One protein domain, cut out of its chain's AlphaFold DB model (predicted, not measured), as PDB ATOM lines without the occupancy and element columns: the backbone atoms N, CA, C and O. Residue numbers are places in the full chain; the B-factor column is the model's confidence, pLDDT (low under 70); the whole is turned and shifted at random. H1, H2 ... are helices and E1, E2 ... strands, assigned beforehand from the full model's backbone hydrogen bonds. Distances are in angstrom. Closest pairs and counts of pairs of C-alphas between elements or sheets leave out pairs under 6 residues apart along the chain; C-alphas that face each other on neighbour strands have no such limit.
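This is residues 21 to 151 of the 391 residues of the protein "P-loop containing nucleoside triphosphate hydrolase protein" of Coniochaeta sp. 2T2.1 (UniProt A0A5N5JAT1). A twisted five-stranded sheet has H1 and H2 over one face, while H3 runs beside its edge strand E2 and H4 packs on H3. The printed part has 131 residues with named elements in the order H1 E1 H2 E2 H3 H4 E3 E4 E5. The mixed sheet runs E2 E3 E4 E1 E5; the class is mixed, helices and strands. The whole is compact, with a radius of gyration of the C-alphas of 14.4 A and spans of 44 by 32 by 22 A.

Look first at E2, residues 67 to 72, 16.5 A long, then E3, 117 to 122, E4, 132 to 135, E1, 37 to 41, and E5, 147 to 150, ending at C-alpha 150 (18.627, 16.600, -42.085). From C-alpha 21 at (9.921, 19.655, -48.177) H1 runs to 32; H2 is 48 to 62, 20.9 A, H3 76 to 89, 20.1 A, and H4 101 to 109.

Parallel E2 and E3 have N 69 and O 118 at 2.8 A; the antiparallel hairpin E3 and E4 has N 121 and O 133 at 2.8 A. E4 and E1 are antiparallel, N 40 and O 132 at 2.8 A; E1 and E5 are parallel, N 149 and O 39 at 2.8 A. H2 is on the sheet, over E3 and E4, at a height of 8.8 A. On the same face, H1 touches H2, with residues 23 to 27 alone; the closest C-alphas, Leu 23 and Leu 55, are 6.8 A apart. H3, on the opposite face, is over none of the strands; its Ala 82 and Ala 71 of E2 are closest, C-alphas 5.3 A apart. H4, not on the sheet, touches H3, closest at C-alphas 105 and 87, 6.0 A. E2, H3 H4, E3 form a strand-helix-strand unit, parallel neighbours joined through helices, with a right-handed crossover; E1, H2, E2 form a split one, with E3 and E4 between, also right-handed. In H1, H2, H3 and H4 every O i to N i+4 pair is within hydrogen-bond range.

The farthest C-alphas, Ala 21 and Asp 97, are 46.3 A apart. The printed part has no cut; the links H3 to H4 and E4 to E5 are long. Confidence is under 70 at residues 41 to 46, 74 to 75 and 123 to 146.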
ATOM      1  N   ALA A  21      10.344  20.434 -49.340       92.88
ATOM      2  CA  ALA A  21       9.921  19.655 -48.177       92.88
ATOM      3  C   ALA A  21      10.672  20.077 -46.903       92.88
ATOM      4  O   ALA A  21      10.063  20.276 -45.852       92.88
ATOM      5  N   GLU A  22      11.984  20.280 -47.007       92.00
ATOM      6  CA  GLU A  22      12.836  20.694 -45.895       92.00
ATOM      7  C   GLU A  22      12.528  22.135 -45.470       92.00
ATOM      8  O   GLU A  22      12.390  22.410 -44.280       92.00
ATOM      9  N   LEU A  23      12.334  23.049 -46.429       93.88
ATOM     10  CA  LEU A  23      11.900  24.418 -46.138       93.88
ATOM     11  C   LEU A  23      10.517  24.456 -45.487       93.88
ATOM     12  O   LEU A  23      10.319  25.226 -44.555       93.88
ATOM     13  N   ASP A  24       9.562  23.657 -45.957       95.31
ATOM     14  CA  ASP A  24       8.216  23.611 -45.382       95.31
ATOM     15  C   ASP A  24       8.248  23.047 -43.952       95.31
ATOM     16  O   ASP A  24       7.589  23.592 -43.069       95.31
ATOM     17  N   THR A  25       9.109  22.059 -43.688       94.38
ATOM     18  CA  THR A  25       9.363  21.541 -42.333       94.38
ATOM     19  C   THR A  25       9.975  22.612 -41.425       94.38
ATOM     20  O   THR A  25       9.504  22.822 -40.309       94.38
ATOM     21  N   LEU A  26      10.992  23.340 -41.900       91.94
ATOM     22  CA  LEU A  26      11.615  24.432 -41.144       91.94
ATOM     23  C   LEU A  26      10.615  25.551 -40.826       91.94
ATOM     24  O   LEU A  26      10.588  26.045 -39.698       91.94
ATOM     25  N   LYS A  27       9.781  25.937 -41.799       93.56
ATOM     26  CA  LYS A  27       8.727  26.943 -41.603       93.56
ATOM     27  C   LYS A  27       7.737  26.496 -40.537       93.56
ATOM     28  O   LYS A  27       7.409  27.280 -39.650       93.56
ATOM     29  N   ASP A  28       7.285  25.247 -40.606       92.94
ATOM     30  CA  ASP A  28       6.323  24.723 -39.645       92.94
ATOM     31  C   ASP A  28       6.901  24.695 -38.225       92.94
ATOM     32  O   ASP A  28       6.302  25.254 -37.304       92.94
ATOM     33  N   LEU A  29       8.113  24.161 -38.055       89.38
ATOM     34  CA  LEU A  29       8.785  24.112 -36.756       89.38
ATOM     35  C   LEU A  29       9.008  25.511 -36.163       89.38
ATOM     36  O   LEU A  29       8.709  25.742 -34.993       89.38
ATOM     37  N   LEU A  30       9.522  26.459 -36.948       87.56
ATOM     38  CA  LEU A  30       9.945  27.767 -36.431       87.56
ATOM     39  C   LEU A  30       8.791  28.769 -36.288       87.56
ATOM     40  O   LEU A  30       8.803  29.571 -35.355       87.56
ATOM     41  N   PHE A  31       7.785  28.730 -37.167       87.56
ATOM     42  CA  PHE A  31       6.752  29.774 -37.242       87.56
ATOM     43  C   PHE A  31       5.363  29.289 -36.811       87.56
ATOM     44  O   PHE A  31       4.659  30.038 -36.127       87.56
ATOM     45  N   SER A  32       4.982  28.047 -37.137       88.94
ATOM     46  CA  SER A  32       3.707  27.462 -36.686       88.94
ATOM     47  C   SER A  32       3.822  26.924 -35.260       88.94
ATOM     48  O   SER A  32       3.098  27.361 -34.363       88.94
ATOM     49  N   GLN A  33       4.759  25.998 -35.040       86.31
ATOM     50  CA  GLN A  33       4.975  25.325 -33.755       86.31
ATOM     51  C   GLN A  33       5.768  26.190 -32.768       86.31
ATOM     52  O   GLN A  33       5.670  25.991 -31.559       86.31
ATOM     53  N   ARG A  34       6.502  27.193 -33.277       83.19
ATOM     54  CA  ARG A  34       7.339  28.123 -32.497       83.19
ATOM     55  C   ARG A  34       8.383  27.405 -31.646       83.19
ATOM     56  O   ARG A  34       8.614  27.769 -30.491       83.19
ATOM     57  N   SER A  35       9.008  26.389 -32.228       82.50
ATOM     58  CA  SER A  35      10.119  25.682 -31.609       82.50
ATOM     59  C   SER A  35      11.242  26.666 -31.255       82.50
ATOM     60  O   SER A  35      11.602  27.521 -32.074       82.50
ATOM     61  N   PRO A  36      11.822  26.561 -30.045       75.44
ATOM     62  CA  PRO A  36      12.837  27.502 -29.585       75.44
ATOM     63  C   PRO A  36      14.149  27.369 -30.365       75.44
ATOM     64  O   PRO A  36      14.913  28.327 -30.478       75.44
ATOM     65  N   SER A  37      14.420  26.186 -30.921       78.69
ATOM     66  CA  SER A  37      15.597  25.944 -31.746       78.69
ATOM     67  C   SER A  37      15.398  24.817 -32.752       78.69
ATOM     68  O   SER A  37      14.729  23.824 -32.465       78.69
ATOM     69  N   VAL A  38      16.010  24.950 -33.925       84.12
ATOM     70  CA  VAL A  38      16.046  23.902 -34.949       84.12
ATOM     71  C   VAL A  38      17.455  23.807 -35.518       84.12
ATOM     72  O   VAL A  38      18.021  24.813 -35.940       84.12
ATOM     73  N   ALA A  39      18.018  22.603 -35.534       82.38
ATOM     74  CA  ALA A  39      19.276  22.299 -36.197       82.38
ATOM     75  C   ALA A  39      19.015  21.871 -37.638       82.38
ATOM     76  O   ALA A  39      18.192  20.999 -37.896       82.38
ATOM     77  N   LEU A  40      19.755  22.454 -38.572       78.44
ATOM     78  CA  LEU A  40      19.863  21.984 -39.942       78.44
ATOM     79  C   LEU A  40      21.213  21.291 -40.105       78.44
ATOM     80  O   LEU A  40      22.263  21.944 -40.083       78.44
ATOM     81  N   VAL A  41      21.170  19.973 -40.267       69.44
ATOM     82  CA  VAL A  41      22.351  19.116 -40.417       69.44
ATOM     83  C   VAL A  41      22.427  18.560 -41.835       69.44
ATOM     84  O   VAL A  41      21.519  18.739 -42.643       69.44
ATOM     85  N   GLY A  42      23.512  17.871 -42.160       59.50
ATOM     86  CA  GLY A  42      23.685  17.173 -43.434       59.50
ATOM     87  C   GLY A  42      25.071  17.424 -43.991       59.50
ATOM     88  O   GLY A  42      25.726  18.360 -43.572       59.50
ATOM     89  N   LEU A  43      25.536  16.627 -44.947       56.66
ATOM     90  CA  LEU A  43      26.937  16.646 -45.389       56.66
ATOM     91  C   LEU A  43      27.473  18.040 -45.776       56.66
ATOM     92  O   LEU A  43      26.747  18.972 -46.146       56.66
ATOM     93  N   GLY A  44      28.791  18.200 -45.709       56.31
ATOM     94  CA  GLY A  44      29.461  19.357 -46.287       56.31
ATOM     95  C   GLY A  44      29.052  19.590 -47.754       56.31
ATOM     96  O   GLY A  44      28.834  18.652 -48.516       56.31
ATOM     97  N   GLY A  45      28.858  20.852 -48.151       58.09
ATOM     98  CA  GLY A  45      28.479  21.194 -49.530       58.09
ATOM     99  C   GLY A  45      27.046  20.843 -49.961       58.09
ATOM    100  O   GLY A  45      26.675  21.128 -51.100       58.09
ATOM    101  N   VAL A  46      26.212  20.285 -49.072       68.12
ATOM    102  CA  VAL A  46      24.820  19.886 -49.375       68.12
ATOM    103  C   VAL A  46      23.846  21.067 -49.552       68.12
ATOM    104  O   VAL A  46      22.723  20.888 -50.028       68.12
ATOM    105  N   GLY A  47      24.274  22.282 -49.188       70.94
ATOM    106  CA  GLY A  47      23.501  23.518 -49.358       70.94
ATOM    107  C   GLY A  47      22.825  24.072 -48.097       70.94
ATOM    108  O   GLY A  47      21.918  24.887 -48.230       70.94
ATOM    109  N   LYS A  48      23.259  23.690 -46.885       76.75
ATOM    110  CA  LYS A  48      22.680  24.170 -45.608       76.75
ATOM    111  C   LYS A  48      22.563  25.693 -45.524       76.75
ATOM    112  O   LYS A  48      21.469  26.214 -45.342       76.75
ATOM    113  N   THR A  49      23.665  26.406 -45.757       78.69
ATOM    114  CA  THR A  49      23.699  27.877 -45.762       78.69
ATOM    115  C   THR A  49      22.732  28.475 -46.789       78.69
ATOM    116  O   THR A  49      22.128  29.511 -46.538       78.69
ATOM    117  N   GLN A  50      22.520  27.811 -47.933       83.12
ATOM    118  CA  GLN A  50      21.576  28.271 -48.958       83.12
ATOM    119  C   GLN A  50      20.116  28.067 -48.532       83.12
ATOM    120  O   GLN A  50      19.299  28.958 -48.741       83.12
ATOM    121  N   VAL A  51      19.793  26.938 -47.893       88.88
ATOM    122  CA  VAL A  51      18.462  26.703 -47.303       88.88
ATOM    123  C   VAL A  51      18.180  27.716 -46.191       88.88
ATOM    124  O   VAL A  51      17.088  28.276 -46.137       88.88
ATOM    125  N   ALA A  52      19.180  28.019 -45.360       85.88
ATOM    126  CA  ALA A  52      19.073  29.033 -44.315       85.88
ATOM    127  C   ALA A  52      18.849  30.435 -44.841       85.88
ATOM    128  O   ALA A  52      18.006  31.170 -44.322       85.88
ATOM    129  N   LEU A  53      19.546  30.777 -45.916       87.56
ATOM    130  CA  LEU A  53      19.336  32.039 -46.589       87.56
ATOM    131  C   LEU A  53      17.918  32.120 -47.172       87.56
ATOM    132  O   LEU A  53      17.223  33.100 -46.927       87.56
ATOM    133  N   GLU A  54      17.440  31.088 -47.875       90.88
ATOM    134  CA  GLU A  54      16.075  31.086 -48.421       90.88
ATOM    135  C   GLU A  54      14.998  31.182 -47.333       90.88
ATOM    136  O   GLU A  54      14.026  31.921 -47.508       90.88
ATOM    137  N   LEU A  55      15.180  30.513 -46.191       91.25
ATOM    138  CA  LEU A  55      14.272  30.651 -45.054       91.25
ATOM    139  C   LEU A  55      14.279  32.080 -44.490       91.25
ATOM    140  O   LEU A  55      13.213  32.630 -44.224       91.25
ATOM    141  N   ALA A  56      15.452  32.702 -44.348       89.25
ATOM    142  CA  ALA A  56      15.587  34.079 -43.873       89.25
ATOM    143  C   ALA A  56      14.887  35.085 -44.808       89.25
ATOM    144  O   ALA A  56      14.164  35.968 -44.343       89.25
ATOM    145  N   TYR A  57      15.048  34.928 -46.127       89.44
ATOM    146  CA  TYR A  57      14.344  35.750 -47.118       89.44
ATOM    147  C   TYR A  57      12.827  35.528 -47.070       89.44
ATOM    148  O   TYR A  57      12.075  36.502 -47.072       89.44
ATOM    149  N   TRP A  58      12.376  34.274 -46.966       92.62
ATOM    150  CA  TRP A  58      10.957  33.952 -46.806       92.62
ATOM    151  C   TRP A  58      10.374  34.568 -45.526       92.62
ATOM    152  O   TRP A  58       9.309  35.181 -45.582       92.62
ATOM    153  N   ALA A  59      11.077  34.463 -44.396       89.25
ATOM    154  CA  ALA A  59      10.646  35.019 -43.116       89.25
ATOM    155  C   ALA A  59      10.522  36.542 -43.194       89.25
ATOM    156  O   ALA A  59       9.523  37.102 -42.771       89.25
ATOM    157  N   ARG A  60      11.479  37.216 -43.835       86.06
ATOM    158  CA  ARG A  60      11.405  38.664 -44.066       86.06
ATOM    159  C   ARG A  60      10.188  39.074 -44.905       86.06
ATOM    160  O   ARG A  60       9.616  40.133 -44.674       86.06
ATOM    161  N   GLU A  61       9.822  38.266 -45.899       90.88
ATOM    162  CA  GLU A  61       8.696  38.539 -46.803       90.88
ATOM    163  C   GLU A  61       7.328  38.236 -46.159       90.88
ATOM    164  O   GLU A  61       6.367  38.958 -46.416       90.88
ATOM    165  N   ASN A  62       7.235  37.201 -45.316       92.50
ATOM    166  CA  ASN A  62       5.965  36.706 -44.756       92.50
ATOM    167  C   ASN A  62       5.733  37.107 -43.289       92.50
ATOM    168  O   ASN A  62       4.594  37.110 -42.830       92.50
ATOM    169  N   HIS A  63       6.800  37.470 -42.579       86.69
ATOM    170  CA  HIS A  63       6.815  37.860 -41.169       86.69
ATOM    171  C   HIS A  63       7.599  39.173 -40.977       86.69
ATOM    172  O   HIS A  63       8.635  39.186 -40.308       86.69
ATOM    173  N   PRO A  64       7.146  40.297 -41.569       86.25
ATOM    174  CA  PRO A  64       7.867  41.576 -41.541       86.25
ATOM    175  C   PRO A  64       8.036  42.166 -40.130       86.25
ATOM    176  O   PRO A  64       8.826  43.088 -39.934       86.25
ATOM    177  N   GLU A  65       7.291  41.660 -39.147       83.75
ATOM    178  CA  GLU A  65       7.445  41.978 -37.731       83.75
ATOM    179  C   GLU A  65       8.665  41.314 -37.076       83.75
ATOM    180  O   GLU A  65       9.068  41.754 -35.999       83.75
ATOM    181  N   HIS A  66       9.242  40.273 -37.691       85.69
ATOM    182  CA  HIS A  66      10.404  39.564 -37.161       85.69
ATOM    183  C   HIS A  66      11.718  40.249 -37.552       85.69
ATOM    184  O   HIS A  66      11.989  40.504 -38.727       85.69
ATOM    185  N   SER A  67      12.589  40.460 -36.566       85.06
ATOM    186  CA  SER A  67      13.991  40.810 -36.818       85.06
ATOM    187  C   SER A  67      14.774  39.563 -37.230       85.06
ATOM    188  O   SER A  67      14.758  38.564 -36.515       85.06
ATOM    189  N   ILE A  68      15.471  39.612 -38.365       85.88
ATOM    190  CA  ILE A  68      16.286  38.496 -38.859       85.88
ATOM    191  C   ILE A  68      17.753  38.789 -38.561       85.88
ATOM    192  O   ILE A  68      18.318  39.718 -39.119       85.88
ATOM    193  N   LEU A  69      18.370  38.004 -37.684       85.12
ATOM    194  CA  LEU A  69      19.749  38.175 -37.237       85.12
ATOM    195  C   LEU A  69      20.606  37.045 -37.814       85.12
ATOM    196  O   LEU A  69      20.182  35.890 -37.804       85.12
ATOM    197  N   TRP A  70      21.806  37.354 -38.303       84.19
ATOM    198  CA  TRP A  70      22.702  36.358 -38.900       84.19
ATOM    199  C   TRP A  70      24.091  36.415 -38.267       84.19
ATOM    200  O   TRP A  70      24.769  37.440 -38.349       84.19
ATOM    201  N   ALA A  71      24.526  35.299 -37.684       83.25
ATOM    202  CA  ALA A  71      25.806  35.152 -37.005       83.25
ATOM    203  C   ALA A  71      26.639  34.023 -37.646       83.25
ATOM    204  O   ALA A  71      26.372  32.847 -37.393       83.25
ATOM    205  N   PRO A  72      27.648  34.338 -38.482       73.50
ATOM    206  CA  PRO A  72      28.587  33.336 -38.972       73.50
ATOM    207  C   PRO A  72      29.522  32.869 -37.845       73.50
ATOM    208  O   PRO A  72      30.248  33.664 -37.254       73.50
ATOM    209  N   ALA A  73      29.550  31.566 -37.592       70.31
ATOM    210  CA  ALA A  73      30.419  30.893 -36.631       70.31
ATOM    211  C   ALA A  73      31.579  30.167 -37.345       70.31
ATOM    212  O   ALA A  73      31.847  28.992 -37.127       70.31
ATOM    213  N   LEU A  74      32.274  30.854 -38.259       65.75
ATOM    214  CA  LEU A  74      33.451  30.293 -38.953       65.75
ATOM    215  C   LEU A  74      34.677  30.194 -38.032       65.75
ATOM    216  O   LEU A  74      35.551  29.354 -38.229       65.75
ATOM    217  N   SER A  75      34.739  31.088 -37.052       64.69
ATOM    218  CA  SER A  75      35.696  31.142 -35.955       64.69
ATOM    219  C   SER A  75      35.104  31.966 -34.812       64.69
ATOM    220  O   SER A  75      34.175  32.754 -35.028       64.69
ATOM    221  N   GLU A  76      35.689  31.852 -33.620       71.19
ATOM    222  CA  GLU A  76      35.331  32.689 -32.469       71.19
ATOM    223  C   GLU A  76      35.374  34.185 -32.827       71.19
ATOM    224  O   GLU A  76      34.404  34.899 -32.604       71.19
ATOM    225  N   ALA A  77      36.424  34.642 -33.517       73.69
ATOM    226  CA  ALA A  77      36.551  36.040 -33.937       73.69
ATOM    227  C   ALA A  77      35.413  36.503 -34.869       73.69
ATOM    228  O   ALA A  77      34.880  37.598 -34.693       73.69
ATOM    229  N   THR A  78      35.016  35.682 -35.852       71.44
ATOM    230  CA  THR A  78      33.899  36.034 -36.752       71.44
ATOM    231  C   THR A  78      32.553  36.048 -36.034       71.44
ATOM    232  O   THR A  78      31.694  36.867 -36.357       71.44
ATOM    233  N   PHE A  79      32.393  35.182 -35.033       72.56
ATOM    234  CA  PHE A  79      31.186  35.101 -34.226       72.56
ATOM    235  C   PHE A  79      31.058  36.318 -33.297       72.56
ATOM    236  O   PHE A  79      30.008  36.957 -33.265       72.56
ATOM    237  N   GLU A  80      32.144  36.715 -32.625       80.38
ATOM    238  CA  GLU A  80      32.207  37.936 -31.802       80.38
ATOM    239  C   GLU A  80      31.925  39.202 -32.612       80.38
ATOM    240  O   GLU A  80      31.170  40.089 -32.193       80.38
ATOM    241  N   GLN A  81      32.515  39.283 -33.808       81.69
ATOM    242  CA  GLN A  81      32.275  40.395 -34.715       81.69
ATOM    243  C   GLN A  81      30.789  40.489 -35.083       81.69
ATOM    244  O   GLN A  81      30.228  41.583 -35.054       81.69
ATOM    245  N   ALA A  82      30.134  39.361 -35.361       81.75
ATOM    246  CA  ALA A  82      28.713  39.339 -35.689       81.75
ATOM    247  C   ALA A  82      27.833  39.844 -34.537       81.75
ATOM    248  O   ALA A  82      26.925  40.642 -34.756       81.75
ATOM    249  N   TYR A  83      28.120  39.448 -33.294       83.88
ATOM    250  CA  TYR A  83      27.391  39.952 -32.125       83.88
ATOM    251  C   TYR A  83      27.627  41.445 -31.882       83.88
ATOM    252  O   TYR A  83      26.705  42.158 -31.483       83.88
ATOM    253  N   THR A  84      28.832  41.939 -32.169       88.25
ATOM    254  CA  THR A  84      29.147  43.374 -32.115       88.25
ATOM    255  C   THR A  84      28.355  44.173 -33.149       88.25
ATOM    256  O   THR A  84      27.807  45.233 -32.831       88.25
ATOM    257  N   GLU A  85      28.244  43.652 -34.368       86.88
ATOM    258  CA  GLU A  85      27.435  44.242 -35.437       86.88
ATOM    259  C   GLU A  85      25.942  44.239 -35.064       86.88
ATOM    260  O   GLU A  85      25.310  45.294 -35.094       86.88
ATOM    261  N   ILE A  86      25.404  43.111 -34.578       85.75
ATOM    262  CA  ILE A  86      24.017  43.006 -34.085       85.75
ATOM    263  C   ILE A  86      23.748  44.020 -32.965       85.75
ATOM    264  O   ILE A  86      22.737  44.724 -32.993       85.75
ATOM    265  N   ALA A  87      24.651  44.129 -31.983       89.50
ATOM    266  CA  ALA A  87      24.520  45.085 -30.886       89.50
ATOM    267  C   ALA A  87      24.494  46.536 -31.377       89.50
ATOM    268  O   ALA A  87      23.702  47.340 -30.884       89.50
ATOM    269  N   THR A  88      25.325  46.858 -32.367       88.88
ATOM    270  CA  THR A  88      25.391  48.195 -32.965       88.88
ATOM    271  C   THR A  88      24.105  48.531 -33.714       88.88
ATOM    272  O   THR A  88      23.525  49.592 -33.490       88.88
ATOM    273  N   GLU A  89      23.617  47.622 -34.560       83.88
ATOM    274  CA  GLU A  89      22.427  47.850 -35.388       83.88
ATOM    275  C   GLU A  89      21.135  47.937 -34.571       83.88
ATOM    276  O   GLU A  89      20.287  48.798 -34.817       83.88
ATOM    277  N   LEU A  90      21.003  47.100 -33.541       85.25
ATOM    278  CA  LEU A  90      19.872  47.149 -32.614       85.25
ATOM    279  C   LEU A  90      20.011  48.265 -31.560       85.25
ATOM    280  O   LEU A  90      19.150  48.400 -30.689       85.25
ATOM    281  N   ALA A  91      21.075  49.076 -31.638       88.75
ATOM    282  CA  ALA A  91      21.406  50.141 -30.692       88.75
ATOM    283  C   ALA A  91      21.398  49.659 -29.225       88.75
ATOM    284  O   ALA A  91      20.916  50.346 -28.314       88.75
ATOM    285  N   ILE A  92      21.921  48.452 -28.997       88.56
ATOM    286  CA  ILE A  92      21.948  47.796 -27.694       88.56
ATOM    287  C   ILE A  92      22.992  48.479 -26.822       88.56
ATOM    288  O   ILE A  92      24.181  48.522 -27.135       88.56
ATOM    289  N   ARG A  93      22.539  48.993 -25.681       86.69
ATOM    290  CA  ARG A  93      23.429  49.543 -24.661       86.69
ATOM    291  C   ARG A  93      23.950  48.427 -23.773       86.69
ATOM    292  O   ARG A  93      23.170  47.576 -23.330       86.69
ATOM    293  N   LYS A  94      25.245  48.486 -23.474       86.06
ATOM    294  CA  LYS A  94      25.835  47.710 -22.385       86.06
ATOM    295  C   LYS A  94      25.278  48.189 -21.041       86.06
ATOM    296  O   LYS A  94      25.002  49.375 -20.864       86.06
ATOM    297  N   ALA A  95      25.091  47.260 -20.118       82.25
ATOM    298  CA  ALA A  95      24.726  47.492 -18.728       82.25
ATOM    299  C   ALA A  95      25.943  47.896 -17.879       82.25
ATOM    300  O   ALA A  95      25.782  48.612 -16.893       82.25
ATOM    301  N   ALA A  96      27.148  47.472 -18.278       84.81
ATOM    302  CA  ALA A  96      28.426  47.858 -17.682       84.81
ATOM    303  C   ALA A  96      29.533  47.901 -18.751       84.81
ATOM    304  O   ALA A  96      29.461  47.182 -19.747       84.81
ATOM    305  N   ASP A  97      30.580  48.704 -18.542       81.12
ATOM    306  CA  ASP A  97      31.662  48.886 -19.529       81.12
ATOM    307  C   ASP A  97      32.409  47.579 -19.858       81.12
ATOM    308  O   ASP A  97      32.862  47.380 -20.988       81.12
ATOM    309  N   ASN A  98      32.484  46.661 -18.892       85.56
ATOM    310  CA  ASN A  98      33.111  45.346 -19.023       85.56
ATOM    311  C   ASN A  98      32.142  44.224 -19.445       85.56
ATOM    312  O   ASN A  98      32.561  43.069 -19.479       85.56
ATOM    313  N   GLU A  99      30.869  44.523 -19.736       83.12
ATOM    314  CA  GLU A  99      29.904  43.507 -20.172       83.12
ATOM    315  C   GLU A  99      30.329  42.931 -21.533       83.12
ATOM    316  O   GLU A  99      30.653  43.670 -22.478       83.12
ATOM    317  N   ASP A 100      30.300  41.601 -21.619       85.69
ATOM    318  CA  ASP A 100      30.448  40.867 -22.870       85.69
ATOM    319  C   ASP A 100      29.311  41.261 -23.832       85.69
ATOM    320  O   ASP A 100      28.144  41.432 -23.452       85.69
ATOM    321  N   VAL A 101      29.651  41.443 -25.106       84.50
ATOM    322  CA  VAL A 101      28.680  41.824 -26.133       84.50
ATOM    323  C   VAL A 101      27.607  40.751 -26.332       84.50
ATOM    324  O   VAL A 101      26.441  41.089 -26.546       84.50
ATOM    325  N   LYS A 102      27.955  39.470 -26.170       82.19
ATOM    326  CA  LYS A 102      27.021  38.342 -26.230       82.19
ATOM    327  C   LYS A 102      25.972  38.429 -25.136       82.19
ATOM    328  O   LYS A 102      24.789  38.288 -25.438       82.19
ATOM    329  N   GLU A 103      26.372  38.748 -23.904       82.31
ATOM    330  CA  GLU A 103      25.422  38.918 -22.795       82.31
ATOM    331  C   GLU A 103      24.508  40.128 -23.032       82.31
ATOM    332  O   GLU A 103      23.296  40.048 -22.826       82.31
ATOM    333  N   SER A 104      25.060  41.213 -23.584       85.19
ATOM    334  CA  SER A 104      24.282  42.403 -23.948       85.19
ATOM    335  C   SER A 104      23.187  42.082 -24.974       85.19
ATOM    336  O   SER A 104      22.028  42.477 -24.805       85.19
ATOM    337  N   VAL A 105      23.542  41.345 -26.033       85.06
ATOM    338  CA  VAL A 105      22.607  40.903 -27.078       85.06
ATOM    339  C   VAL A 105      21.570  39.943 -26.502       85.06
ATOM    340  O   VAL A 105      20.373  40.161 -26.681       85.06
ATOM    341  N   ARG A 106      21.996  38.935 -25.737       84.00
ATOM    342  CA  ARG A 106      21.112  37.971 -25.065       84.00
ATOM    343  C   ARG A 106      20.078  38.663 -24.175       84.00
ATOM    344  O   ARG A 106      18.886  38.352 -24.260       84.00
ATOM    345  N   ARG A 107      20.501  39.638 -23.368       84.44
ATOM    346  CA  ARG A 107      19.616  40.431 -22.505       84.44
ATOM    347  C   ARG A 107      18.596  41.221 -23.319       84.44
ATOM    348  O   ARG A 107      17.422  41.259 -22.955       84.44
ATOM    349  N   HIS A 108      19.018  41.843 -24.419       84.44
ATOM    350  CA  HIS A 108      18.106  42.569 -25.300       84.44
ATOM    351  C   HIS A 108      17.080  41.635 -25.950       84.44
ATOM    352  O   HIS A 108      15.885  41.901 -25.847       84.44
ATOM    353  N   LEU A 109      17.522  40.524 -26.546       82.88
ATOM    354  CA  LEU A 109      16.657  39.555 -27.232       82.88
ATOM    355  C   LEU A 109      15.682  38.831 -26.293       82.88
ATOM    356  O   LEU A 109      14.628  38.378 -26.737       82.88
ATOM    357  N   SER A 110      16.005  38.763 -25.000       82.56
ATOM    358  CA  SER A 110      15.099  38.283 -23.944       82.56
ATOM    359  C   SER A 110      14.037  39.304 -23.534       82.56
ATOM    360  O   SER A 110      13.068  38.959 -22.859       82.56
ATOM    361  N   SER A 111      14.224  40.578 -23.878       82.00
ATOM    362  CA  SER A 111      13.320  41.646 -23.470       82.00
ATOM    363  C   SER A 111      12.128  41.766 -24.420       82.00
ATOM    364  O   SER A 111      12.243  41.554 -25.626       82.00
ATOM    365  N   ALA A 112      10.988  42.223 -23.899       80.69
ATOM    366  CA  ALA A 112       9.818  42.524 -24.727       80.69
ATOM    367  C   ALA A 112      10.096  43.600 -25.801       80.69
ATOM    368  O   ALA A 112       9.387  43.664 -26.803       80.69
ATOM    369  N   ALA A 113      11.129  44.431 -25.608       82.31
ATOM    370  CA  ALA A 113      11.506  45.495 -26.534       82.31
ATOM    371  C   ALA A 113      12.135  44.980 -27.840       82.31
ATOM    372  O   ALA A 113      12.099  45.704 -28.832       82.31
ATOM    373  N   ALA A 114      12.678  43.757 -27.860       80.62
ATOM    374  CA  ALA A 114      13.261  43.170 -29.069       80.62
ATOM    375  C   ALA A 114      12.208  42.765 -30.113       80.62
ATOM    376  O   ALA A 114      12.531  42.621 -31.291       80.62
ATOM    377  N   GLY A 115      10.948  42.581 -29.697       83.69
ATOM    378  CA  GLY A 115       9.930  41.982 -30.554       83.69
ATOM    379  C   GLY A 115      10.270  40.531 -30.930       83.69
ATOM    380  O   GLY A 115      11.146  39.912 -30.320       83.69
ATOM    381  N   PRO A 116       9.551  39.939 -31.895       85.38
ATOM    382  CA  PRO A 116       9.892  38.618 -32.393       85.38
ATOM    383  C   PRO A 116      11.159  38.676 -33.258       85.38
ATOM    384  O   PRO A 116      11.401  39.635 -33.991       85.38
ATOM    385  N   TRP A 117      11.980  37.634 -33.177       87.25
ATOM    386  CA  TRP A 117      13.242  37.552 -33.902       87.25
ATOM    387  C   TRP A 117      13.556  36.112 -34.307       87.25
ATOM    388  O   TRP A 117      13.119  35.160 -33.657       87.25
ATOM    389  N   LEU A 118      14.324  35.980 -35.384       85.19
ATOM    390  CA  LEU A 118      14.945  34.745 -35.844       85.19
ATOM    391  C   LEU A 118      16.453  34.983 -35.889       85.19
ATOM    392  O   LEU A 118      16.904  35.858 -36.626       85.19
ATOM    393  N   LEU A 119      17.220  34.214 -35.123       85.81
ATOM    394  CA  LEU A 119      18.677  34.227 -35.185       85.81
ATOM    395  C   LEU A 119      19.149  32.983 -35.933       85.81
ATOM    396  O   LEU A 119      18.826  31.857 -35.556       85.81
ATOM    397  N   VAL A 120      19.913  33.202 -36.996       85.12
ATOM    398  CA  VAL A 120      20.597  32.155 -37.750       85.12
ATOM    399  C   VAL A 120      22.052  32.135 -37.317       85.12
ATOM    400  O   VAL A 120      22.777  33.104 -37.538       85.12
ATOM    401  N   VAL A 121      22.486  31.028 -36.724       80.75
ATOM    402  CA  VAL A 121      23.895  30.754 -36.452       80.75
ATOM    403  C   VAL A 121      24.403  29.786 -37.515       80.75
ATOM    404  O   VAL A 121      24.113  28.590 -37.483       80.75
ATOM    405  N   ASP A 122      25.123  30.320 -38.496       76.12
ATOM    406  CA  ASP A 122      25.654  29.553 -39.625       76.12
ATOM    407  C   ASP A 122      27.031  28.986 -39.278       76.12
ATOM    408  O   ASP A 122      27.858  29.689 -38.704       76.12
ATOM    409  N   ASN A 123      27.296  27.738 -39.657       64.00
ATOM    410  CA  ASN A 123      28.541  27.027 -39.361       64.00
ATOM    411  C   ASN A 123      28.818  26.789 -37.860       64.00
ATOM    412  O   ASN A 123      29.956  26.857 -37.418       64.00
ATOM    413  N   ALA A 124      27.798  26.468 -37.070       59.41
ATOM    414  CA  ALA A 124      27.903  26.255 -35.621       59.41
ATOM    415  C   ALA A 124      28.564  24.916 -35.194       59.41
ATOM    416  O   ALA A 124      28.350  24.475 -34.069       59.41
ATOM    417  N   ASP A 125      29.308  24.238 -36.075       57.03
ATOM    418  CA  ASP A 125      29.868  22.893 -35.839       57.03
ATOM    419  C   ASP A 125      31.399  22.912 -35.759       57.03
ATOM    420  O   ASP A 125      32.054  23.629 -36.516       57.03
ATOM    421  N   ASP A 126      31.941  22.062 -34.887       46.28
ATOM    422  CA  ASP A 126      33.374  21.784 -34.706       46.28
ATOM    423  C   ASP A 126      33.807  20.498 -35.461       46.28
ATOM    424  O   ASP A 126      34.960  20.070 -35.417       46.28
ATOM    425  N   SER A 127      32.868  19.846 -36.166       39.38
ATOM    426  CA  SER A 127      33.041  18.567 -36.866       39.38
ATOM    427  C   SER A 127      32.645  18.610 -38.355       39.38
ATOM    428  O   SER A 127      32.117  19.591 -38.877       39.38
ATOM    429  N   GLU A 128      32.932  17.524 -39.084       35.38
ATOM    430  CA  GLU A 128      32.737  17.429 -40.542       35.38
ATOM    431  C   GLU A 128      31.278  17.446 -41.026       35.38
ATOM    432  O   GLU A 128      31.030  17.537 -42.233       35.38
ATOM    433  N   SER A 129      30.310  17.392 -40.114       33.78
ATOM    434  CA  SER A 129      28.889  17.348 -40.452       33.78
ATOM    435  C   SER A 129      28.333  18.735 -40.793       33.78
ATOM    436  O   SER A 129      27.468  18.845 -41.648       33.78
ATOM    437  N   GLY A 130      28.878  19.828 -40.262       39.78
ATOM    438  CA  GLY A 130      28.415  21.196 -40.495       39.78
ATOM    439  C   GLY A 130      26.971  21.434 -40.026       39.78
ATOM    440  O   GLY A 130      26.021  20.911 -40.604       39.78
ATOM    441  N   LEU A 131      26.797  22.319 -39.052       42.12
ATOM    442  CA  LEU A 131      25.517  22.650 -38.426       42.12
ATOM    443  C   LEU A 131      25.117  24.086 -38.779       42.12
ATOM    444  O   LEU A 131      25.946  24.994 -38.707       42.12
ATOM    445  N   VAL A 132      23.850  24.307 -39.123       52.53
ATOM    446  CA  VAL A 132      23.235  25.642 -39.070       52.53
ATOM    447  C   VAL A 132      22.137  25.596 -38.022       52.53
ATOM    448  O   VAL A 132      21.221  24.785 -38.127       52.53
ATOM    449  N   LEU A 133      22.235  26.438 -37.001       55.22
ATOM    450  CA  LEU A 133      21.268  26.486 -35.914       55.22
ATOM    451  C   LEU A 133      20.362  27.699 -36.095       55.22
ATOM    452  O   LEU A 133      20.831  28.833 -36.159       55.22
ATOM    453  N   TYR A 134      19.058  27.463 -36.126       58.72
ATOM    454  CA  TYR A 134      18.063  28.515 -35.966       58.72
ATOM    455  C   TYR A 134      17.654  28.569 -34.508       58.72
ATOM    456  O   TYR A 134      17.311  27.537 -33.927       58.72
ATOM    457  N   THR A 135      17.634  29.760 -33.926       51.56
ATOM    458  CA  THR A 135      17.050  29.981 -32.606       51.56
ATOM    459  C   THR A 135      15.940  31.019 -32.694       51.56
ATOM    460  O   THR A 135      16.018  31.999 -33.443       51.56
ATOM    461  N   THR A 136      14.864  30.770 -31.947       46.84
ATOM    462  CA  THR A 136      13.730  31.682 -31.806       46.84
ATOM    463  C   THR A 136      13.363  31.768 -30.323       46.84
ATOM    464  O   THR A 136      13.199  30.760 -29.643       46.84
ATOM    465  N   ARG A 137      13.261  32.988 -29.784       40.31
ATOM    466  CA  ARG A 137      12.736  33.286 -28.433       40.31
ATOM    467  C   ARG A 137      13.477  32.702 -27.206       40.31
ATOM    468  O   ARG A 137      12.913  32.768 -26.117       40.31
ATOM    469  N   SER A 138      14.715  32.207 -27.308       35.31
ATOM    470  CA  SER A 138      15.517  31.846 -26.117       35.31
ATOM    471  C   SER A 138      17.030  32.030 -26.323       35.31
ATOM    472  O   SER A 138      17.545  31.575 -27.345       35.31
ATOM    473  N   PRO A 139      17.760  32.653 -25.373       36.31
ATOM    474  CA  PRO A 139      19.220  32.770 -25.421       36.31
ATOM    475  C   PRO A 139      19.992  31.538 -24.930       36.31
ATOM    476  O   PRO A 139      21.194  31.466 -25.154       36.31
ATOM    477  N   ASP A 140      19.344  30.588 -24.250       41.72
ATOM    478  CA  ASP A 140      20.029  29.483 -23.551       41.72
ATOM    479  C   ASP A 140      20.300  28.262 -24.455       41.72
ATOM    480  O   ASP A 140      20.329  27.120 -23.998       41.72
ATOM    481  N   VAL A 141      20.483  28.473 -25.763       45.09
ATOM    482  CA  VAL A 141      20.632  27.378 -26.733       45.09
ATOM    483  C   VAL A 141      22.091  27.206 -27.164       45.09
ATOM    484  O   VAL A 141      22.536  27.781 -28.153       45.09
ATOM    485  N   ALA A 142      22.802  26.337 -26.450       37.94
ATOM    486  CA  ALA A 142      23.902  25.514 -26.965       37.94
ATOM    487  C   ALA A 142      23.974  24.225 -26.115       37.94
ATOM    488  O   ALA A 142      23.782  24.329 -24.903       37.94
ATOM    489  N   PRO A 143      24.247  23.007 -26.640       46.50
ATOM    490  CA  PRO A 143      24.377  22.538 -28.026       46.50
ATOM    491  C   PRO A 143      23.223  21.623 -28.513       46.50
ATOM    492  O   PRO A 143      23.340  21.009 -29.568       46.50
ATOM    493  N   HIS A 144      22.105  21.503 -27.790       53.59
ATOM    494  CA  HIS A 144      21.021  20.591 -28.186       53.59
ATOM    495  C   HIS A 144      19.879  21.364 -28.847       53.59
ATOM    496  O   HIS A 144      19.095  22.042 -28.180       53.59
ATOM    497  N   ALA A 145      19.791  21.280 -30.174       60.69
ATOM    498  CA  ALA A 145      18.590  21.720 -30.864       60.69
ATOM    499  C   ALA A 145      17.391  20.880 -30.398       60.69
ATOM    500  O   ALA A 145      17.510  19.674 -30.197       60.69
ATOM    501  N   THR A 146      16.234  21.519 -30.219       67.94
ATOM    502  CA  THR A 146      15.010  20.794 -29.832       67.94
ATOM    503  C   THR A 146      14.447  19.957 -30.975       67.94
ATOM    504  O   THR A 146      13.748  18.981 -30.727       67.94
ATOM    505  N   ASN A 147      14.769  20.324 -32.216       78.25
ATOM    506  CA  ASN A 147      14.409  19.589 -33.419       78.25
ATOM    507  C   ASN A 147      15.578  19.605 -34.404       78.25
ATOM    508  O   ASN A 147      16.359  20.559 -34.430       78.25
ATOM    509  N   GLU A 148      15.649  18.586 -35.249       79.19
ATOM    510  CA  GLU A 148      16.684  18.432 -36.263       79.19
ATOM    511  C   GLU A 148      16.038  18.179 -37.626       79.19
ATOM    512  O   GLU A 148      15.095  17.396 -37.748       79.19
ATOM    513  N   VAL A 149      16.533  18.873 -38.646       82.12
ATOM    514  CA  VAL A 149      16.168  18.679 -40.047       82.12
ATOM    515  C   VAL A 149      17.442  18.299 -40.785       82.12
ATOM    516  O   VAL A 149      18.375  19.097 -40.887       82.12
ATOM    517  N   GLU A 150      17.493  17.075 -41.300       76.12
ATOM    518  CA  GLU A 150      18.627  16.600 -42.085       76.12
ATOM    519  C   GLU A 150      18.453  16.949 -43.565       76.12
ATOM    520  O   GLU A 150      17.440  16.643 -44.192       76.12
ATOM    521  N   LEU A 151      19.474  17.583 -44.145       74.19
ATOM    522  CA  LEU A 151      19.588  17.751 -45.584       74.19
ATOM    523  C   LEU A 151      20.322  16.566 -46.197       74.19
ATOM    524  O   LEU A 151      21.531  16.393 -46.031       74.19
TER     525      LEU A 151